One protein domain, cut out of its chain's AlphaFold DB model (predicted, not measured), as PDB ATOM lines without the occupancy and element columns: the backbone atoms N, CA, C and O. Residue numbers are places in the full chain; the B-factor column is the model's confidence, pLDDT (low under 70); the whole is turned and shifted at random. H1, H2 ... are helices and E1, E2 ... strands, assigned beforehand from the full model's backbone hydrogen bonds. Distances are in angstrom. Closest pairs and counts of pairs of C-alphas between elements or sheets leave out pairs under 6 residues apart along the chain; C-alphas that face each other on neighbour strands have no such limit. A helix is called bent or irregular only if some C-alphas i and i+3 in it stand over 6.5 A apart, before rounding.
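AT A GLANCE: This is residues 166 to 218 of the 218 residues of an uncharacterized protein of Camellia sinensis (UniProt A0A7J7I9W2). Helix H2 is in the middle, with helix H1 packed on one side of it and a small hairpin of two strands, E1 and E2, on another side, next to residues 185 to 193 of H2. A loop, residues 194 to 206, leads from the end of H2 round to E1. The printed part has 53 residues with two named helices and two named strands, in the order H1, H2, E1, E2; the sheet is antiparallel, order E1 - E2, and the class is mixed, helices and strands. The whole is compact, with a radius of gyration of the C-alphas of 10.2 A and spans of 28 by 24 by 14 A.

IN THESE COORDINATES: Strand E1 is residues 207 to 210, 9.6 A from first to last C-alpha, and E2 is residues 213 to 216, 9.8 A, ending at C-alpha 216 (334.037, 118.057, 151.223). The longest helix, H2, is residues 180 to 193 and measures 20.3 A, with C-alpha 193 at (324.179, 111.363, 147.734). H1, residues 166 to 176, measures 17.3 A and begins at C-alpha 166 (327.923, 109.053, 138.641). H1 is irregular: C-alphas 173 and 176 are 7.9 A apart.

HOW THE PARTS SIT: E1 and E2 form a hairpin, antiparallel at 143 degrees between their directions. N 210 and O 213 are 2.9 A apart and N 208 and O 215 are 3.1 A apart, within hydrogen-bond range. H2 and E1 have 6 pairs of C-alphas within 8 A, the closest being those of Cys 189 and Val 208, 6.2 A apart. H2 and E2 are near each other, with 6 pairs of C-alphas within 10 A. H1 and H2 form a helical hairpin and touch, the closest C-alphas being those of Cys 170 and Val 183, 5.4 A apart. They run opposite ways at a steep tilt of 44 degrees. H1 is apart from E1 and from E2. In H2 every O i to N i+4 pair is within hydrogen-bond range; in H1 it is 4 of 7.

THE WHOLE: The two C-alphas farthest apart are those of Lys 176 and Gly 212, 29.4 A. The printed part has no cut and ends at Pro 218, the chain's last residue. The links from H1 to H2 and from E1 to E2 are tight, and the link from H2 to E1, 13 residues, is long. The mean pLDDT of the printed part is 83.9, and residues 177 to 180 and residue 201 are under 70.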
ATOM      1  N   CYS A 166     327.396 107.805 138.094       90.44
ATOM      2  CA  CYS A 166     327.923 109.053 138.641       90.44
ATOM      3  C   CYS A 166     329.023 109.669 137.771       90.44
ATOM      4  O   CYS A 166     329.112 110.887 137.653       90.44
ATOM      5  N   TYR A 167     329.819 108.832 137.100       89.81
ATOM      6  CA  TYR A 167     330.932 109.265 136.256       89.81
ATOM      7  C   TYR A 167     330.541 110.283 135.165       89.81
ATOM      8  O   TYR A 167     331.106 111.374 135.173       89.81
ATOM      9  N   PRO A 168     329.547 110.039 134.282       90.12
ATOM     10  CA  PRO A 168     329.173 111.007 133.241       90.12
ATOM     11  C   PRO A 168     328.557 112.306 133.786       90.12
ATOM     12  O   PRO A 168     328.580 113.330 133.102       90.12
ATOM     13  N   MET A 169     327.989 112.284 134.998       89.19
ATOM     14  CA  MET A 169     327.509 113.494 135.677       89.19
ATOM     15  C   MET A 169     328.688 114.301 136.231       89.19
ATOM     16  O   MET A 169     328.778 115.510 136.033       89.19
ATOM     17  N   CYS A 170     329.640 113.611 136.854       90.56
ATOM     18  CA  CYS A 170     330.845 114.202 137.419       90.56
ATOM     19  C   CYS A 170     331.820 114.725 136.368       90.56
ATOM     20  O   CYS A 170     332.447 115.758 136.575       90.56
ATOM     21  N   GLU A 171     331.911 114.070 135.214       89.00
ATOM     22  CA  GLU A 171     332.698 114.554 134.083       89.00
ATOM     23  C   GLU A 171     332.162 115.897 133.568       89.00
ATOM     24  O   GLU A 171     332.942 116.779 133.209       89.00
ATOM     25  N   LYS A 172     330.833 116.087 133.584       88.94
ATOM     26  CA  LYS A 172     330.199 117.361 133.223       88.94
ATOM     27  C   LYS A 172     330.413 118.434 134.285       88.94
ATOM     28  O   LYS A 172     330.805 119.541 133.927       88.94
ATOM     29  N   TYR A 173     330.226 118.076 135.548       88.88
ATOM     30  CA  TYR A 173     330.406 118.978 136.683       88.88
ATOM     31  C   TYR A 173     331.852 119.496 136.789       88.88
ATOM     32  O   TYR A 173     332.099 120.694 136.903       88.88
ATOM     33  N   CYS A 174     332.835 118.609 136.627       90.00
ATOM     34  CA  CYS A 174     334.261 118.922 136.742       90.00
ATOM     35  C   CYS A 174     334.900 119.496 135.463       90.00
ATOM     36  O   CYS A 174     336.124 119.577 135.381       90.00
ATOM     37  N   LYS A 175     334.128 119.919 134.449       83.12
ATOM     38  CA  LYS A 175     334.669 120.407 133.158       83.12
ATOM     39  C   LYS A 175     335.708 121.527 133.287       83.12
ATOM     40  O   LYS A 175     336.600 121.623 132.441       83.12
ATOM     41  N   LYS A 176     335.571 122.380 134.309       71.19
ATOM     42  CA  LYS A 176     336.471 123.516 134.582       71.19
ATOM     43  C   LYS A 176     337.779 123.073 135.243       71.19
ATOM     44  O   LYS A 176     338.835 123.596 134.909       71.19
ATOM     45  N   ASP A 177     337.718 122.034 136.071       64.44
ATOM     46  CA  ASP A 177     338.851 121.424 136.753       64.44
ATOM     47  C   ASP A 177     339.106 120.033 136.174       64.44
ATOM     48  O   ASP A 177     338.838 119.011 136.806       64.44
ATOM     49  N   LYS A 178     339.693 119.970 134.970       59.09
ATOM     50  CA  LYS A 178     340.110 118.708 134.314       59.09
ATOM     51  C   LYS A 178     341.161 117.907 135.104       59.09
ATOM     52  O   LYS A 178     341.772 116.978 134.579       59.09
ATOM     53  N   LYS A 179     341.433 118.266 136.359       64.44
ATOM     54  CA  LYS A 179     342.302 117.501 137.235       64.44
ATOM     55  C   LYS A 179     341.537 116.248 137.673       64.44
ATOM     56  O   LYS A 179     340.459 116.326 138.257       64.44
ATOM     57  N   ARG A 180     342.166 115.088 137.460       66.25
ATOM     58  CA  ARG A 180     341.746 113.752 137.931       66.25
ATOM     59  C   ARG A 180     341.154 113.706 139.364       66.25
ATOM     60  O   ARG A 180     340.259 112.888 139.568       66.25
ATOM     61  N   PRO A 181     341.582 114.542 140.337       83.69
ATOM     62  CA  PRO A 181     340.977 114.603 141.667       83.69
ATOM     63  C   PRO A 181     339.501 115.027 141.681       83.69
ATOM     64  O   PRO A 181     338.725 114.376 142.366       83.69
ATOM     65  N   CYS A 182     339.070 116.017 140.878       89.12
ATOM     66  CA  CYS A 182     337.680 116.501 140.922       89.12
ATOM     67  C   CYS A 182     336.688 115.397 140.557       89.12
ATOM     68  O   CYS A 182     335.744 115.134 141.296       89.12
ATOM     69  N   VAL A 183     336.919 114.707 139.433       89.81
ATOM     70  CA  VAL A 183     336.017 113.639 138.976       89.81
ATOM     71  C   VAL A 183     335.987 112.497 139.990       89.81
ATOM     72  O   VAL A 183     334.918 111.963 140.264       89.81
ATOM     73  N   LYS A 184     337.134 112.151 140.588       89.50
ATOM     74  CA  LYS A 184     337.220 111.108 141.616       89.50
ATOM     75  C   LYS A 184     336.408 111.473 142.864       89.50
ATOM     76  O   LYS A 184     335.589 110.667 143.301       89.50
ATOM     77  N   ASP A 185     336.613 112.668 143.408       89.94
ATOM     78  CA  ASP A 185     335.929 113.117 144.623       89.94
ATOM     79  C   ASP A 185     334.431 113.322 144.359       89.94
ATOM     80  O   ASP A 185     333.591 112.924 145.162       89.94
ATOM     81  N   CYS A 186     334.079 113.828 143.173       90.81
ATOM     82  CA  CYS A 186     332.698 113.903 142.724       90.81
ATOM     83  C   CYS A 186     332.053 112.513 142.664       90.81
ATOM     84  O   CYS A 186     330.979 112.309 143.217       90.81
ATOM     85  N   VAL A 187     332.689 111.517 142.043       91.19
ATOM     86  CA  VAL A 187     332.092 110.175 141.953       91.19
ATOM     87  C   VAL A 187     331.847 109.593 143.347       91.19
ATOM     88  O   VAL A 187     330.743 109.117 143.603       91.19
ATOM     89  N   ALA A 188     332.802 109.736 144.271       90.12
ATOM     90  CA  ALA A 188     332.641 109.292 145.656       90.12
ATOM     91  C   ALA A 188     331.450 109.980 146.356       90.12
ATOM     92  O   ALA A 188     330.639 109.333 147.026       90.12
ATOM     93  N   CYS A 189     331.287 111.287 146.148       91.50
ATOM     94  CA  CYS A 189     330.151 112.042 146.666       91.50
ATOM     95  C   CYS A 189     328.815 111.632 146.037       91.50
ATOM     96  O   CYS A 189     327.802 111.533 146.735       91.50
ATOM     97  N   CYS A 190     328.801 111.322 144.743       91.25
ATOM     98  CA  CYS A 190     327.606 110.908 144.009       91.25
ATOM     99  C   CYS A 190     327.142 109.518 144.373       91.25
ATOM    100  O   CYS A 190     325.939 109.274 144.483       91.25
ATOM    101  N   GLU A 191     328.067 108.614 144.648       90.12
ATOM    102  CA  GLU A 191     327.704 107.293 145.125       90.12
ATOM    103  C   GLU A 191     326.998 107.355 146.483       90.12
ATOM    104  O   GLU A 191     326.114 106.531 146.735       90.12
ATOM    105  N   LYS A 192     327.306 108.360 147.314       88.31
ATOM    106  CA  LYS A 192     326.664 108.552 148.617       88.31
ATOM    107  C   LYS A 192     325.347 109.327 148.546       88.31
ATOM    108  O   LYS A 192     324.367 108.901 149.149       88.31
ATOM    109  N   SER A 193     325.322 110.436 147.816       86.25
ATOM    110  CA  SER A 193     324.179 111.363 147.734       86.25
ATOM    111  C   SER A 193     323.183 111.024 146.613       86.25
ATOM    112  O   SER A 193     322.069 111.547 146.581       86.25
ATOM    113  N   LYS A 194     323.562 110.135 145.682       87.19
ATOM    114  CA  LYS A 194     322.774 109.721 144.503       87.19
ATOM    115  C   LYS A 194     322.305 110.902 143.634       87.19
ATOM    116  O   LYS A 194     321.249 110.846 142.983       87.19
ATOM    117  N   CYS A 195     323.064 111.993 143.632       88.62
ATOM    118  CA  CYS A 195     322.762 113.218 142.900       88.62
ATOM    119  C   CYS A 195     324.041 113.998 142.606       88.62
ATOM    120  O   CYS A 195     325.007 113.818 143.312       88.62
ATOM    121  N   VAL A 196     324.043 114.870 141.598       89.62
ATOM    122  CA  VAL A 196     325.082 115.896 141.388       89.62
ATOM    123  C   VAL A 196     324.335 117.226 141.222       89.62
ATOM    124  O   VAL A 196     323.315 117.217 140.522       89.62
ATOM    125  N   PRO A 197     324.760 118.350 141.836       86.19
ATOM    126  CA  PRO A 197     323.969 119.590 141.882       86.19
ATOM    127  C   PRO A 197     323.509 120.122 140.514       86.19
ATOM    128  O   PRO A 197     322.388 120.601 140.377       86.19
ATOM    129  N   GLU A 198     324.326 119.968 139.471       80.62
ATOM    130  CA  GLU A 198     323.984 120.399 138.105       80.62
ATOM    131  C   GLU A 198     322.886 119.532 137.450       80.62
ATOM    132  O   GLU A 198     322.213 119.952 136.513       80.62
ATOM    133  N   HIS A 199     322.658 118.324 137.973       76.56
ATOM    134  CA  HIS A 199     321.674 117.369 137.464       76.56
ATOM    135  C   HIS A 199     320.401 117.275 138.320       76.56
ATOM    136  O   HIS A 199     319.370 116.822 137.819       76.56
ATOM    137  N   LYS A 200     320.435 117.693 139.594       72.94
ATOM    138  CA  LYS A 200     319.267 117.687 140.490       72.94
ATOM    139  C   LYS A 200     319.174 118.974 141.308       72.94
ATOM    140  O   LYS A 200     320.080 119.301 142.062       72.94
ATOM    141  N   LYS A 201     318.005 119.629 141.251       69.31
ATOM    142  CA  LYS A 201     317.699 120.890 141.963       69.31
ATOM    143  C   LYS A 201     317.778 120.790 143.495       69.31
ATOM    144  O   LYS A 201     317.927 121.808 144.157       69.31
ATOM    145  N   LYS A 202     317.634 119.586 144.059       75.25
ATOM    146  CA  LYS A 202     317.780 119.302 145.494       75.25
ATOM    147  C   LYS A 202     318.779 118.161 145.650       75.25
ATOM    148  O   LYS A 202     318.462 117.019 145.326       75.25
ATOM    149  N   CYS A 203     319.990 118.502 146.070       80.06
ATOM    150  CA  CYS A 203     321.096 117.574 146.235       80.06
ATOM    151  C   CYS A 203     321.892 118.001 147.470       80.06
ATOM    152  O   CYS A 203     322.532 119.050 147.450       80.06
ATOM    153  N   ASP A 204     321.802 117.227 148.552       78.62
ATOM    154  CA  ASP A 204     322.613 117.466 149.746       78.62
ATOM    155  C   ASP A 204     323.995 116.838 149.527       78.62
ATOM    156  O   ASP A 204     324.220 115.650 149.761       78.62
ATOM    157  N   TRP A 205     324.863 117.628 148.894       80.50
ATOM    158  CA  TRP A 205     326.113 117.176 148.285       80.50
ATOM    159  C   TRP A 205     327.353 117.771 148.930       80.50
ATOM    160  O   TRP A 205     328.422 117.217 148.764       80.50
ATOM    161  N   TYR A 206     327.262 118.886 149.655       80.88
ATOM    162  CA  TYR A 206     328.454 119.654 150.034       80.88
ATOM    163  C   TYR A 206     329.405 118.895 150.963       80.88
ATOM    164  O   TYR A 206     330.624 119.048 150.851       80.88
ATOM    165  N   HIS A 207     328.857 118.066 151.856       84.00
ATOM    166  CA  HIS A 207     329.644 117.190 152.708       84.00
ATOM    167  C   HIS A 207     328.998 115.817 152.810       84.00
ATOM    168  O   HIS A 207     327.827 115.699 153.166       84.00
ATOM    169  N   VAL A 208     329.777 114.768 152.559       85.62
ATOM    170  CA  VAL A 208     329.308 113.388 152.710       85.62
ATOM    171  C   VAL A 208     330.195 112.620 153.681       85.62
ATOM    172  O   VAL A 208     331.400 112.855 153.772       85.62
ATOM    173  N   LYS A 209     329.594 111.682 154.418       85.75
ATOM    174  CA  LYS A 209     330.321 110.787 155.323       85.75
ATOM    175  C   LYS A 209     330.746 109.522 154.576       85.75
ATOM    176  O   LYS A 209     329.891 108.692 154.248       85.75
ATOM    177  N   ILE A 210     332.048 109.374 154.338       80.81
ATOM    178  CA  ILE A 210     332.677 108.184 153.744       80.81
ATOM    179  C   ILE A 210     333.614 107.586 154.790       80.81
ATOM    180  O   ILE A 210     334.448 108.294 155.350       80.81
ATOM    181  N   ASP A 211     333.422 106.307 155.115       85.06
ATOM    182  CA  ASP A 211     334.235 105.570 156.096       85.06
ATOM    183  C   ASP A 211     334.403 106.298 157.440       85.06
ATOM    184  O   ASP A 211     335.479 106.364 158.030       85.06
ATOM    185  N   GLY A 212     333.321 106.917 157.920       84.38
ATOM    186  CA  GLY A 212     333.329 107.653 159.184       84.38
ATOM    187  C   GLY A 212     333.842 109.094 159.096       84.38
ATOM    188  O   GLY A 212     333.596 109.862 160.026       84.38
ATOM    189  N   LYS A 213     334.478 109.491 157.988       85.31
ATOM    190  CA  LYS A 213     335.054 110.826 157.778       85.31
ATOM    191  C   LYS A 213     334.123 111.710 156.955       85.31
ATOM    192  O   LYS A 213     333.539 111.260 155.973       85.31
ATOM    193  N   MET A 214     334.008 112.977 157.347       85.31
ATOM    194  CA  MET A 214     333.321 113.993 156.549       85.31
ATOM    195  C   MET A 214     334.269 114.469 155.452       85.31
ATOM    196  O   MET A 214     335.317 115.040 155.754       85.31
ATOM    197  N   ILE A 215     333.915 114.228 154.194       84.75
ATOM    198  CA  ILE A 215     334.645 114.762 153.045       84.75
ATOM    199  C   ILE A 215     333.872 115.932 152.446       84.75
ATOM    200  O   ILE A 215     332.641 115.927 152.428       84.75
ATOM    201  N   LYS A 216     334.606 116.940 151.974       88.31
ATOM    202  CA  LYS A 216     334.037 118.057 151.223       88.31
ATOM    203  C   LYS A 216     333.962 117.662 149.756       88.31
ATOM    204  O   LYS A 216     334.974 117.273 149.178       88.31
ATOM    205  N   CYS A 217     332.780 117.774 149.177       88.94
ATOM    206  CA  CYS A 217     332.595 117.498 147.764       88.94
ATOM    207  C   CYS A 217     332.977 118.718 146.916       88.94
ATOM    208  O   CYS A 217     332.924 119.847 147.423       88.94
ATOM    209  N   PRO A 218     333.404 118.497 145.661       85.62
ATOM    210  CA  PRO A 218     333.723 119.584 144.745       85.62
ATOM    211  C   PRO A 218     332.483 120.418 144.420       85.62
ATOM    212  O   PRO A 218     331.351 119.879 144.487       85.62
TER     213      PRO A 218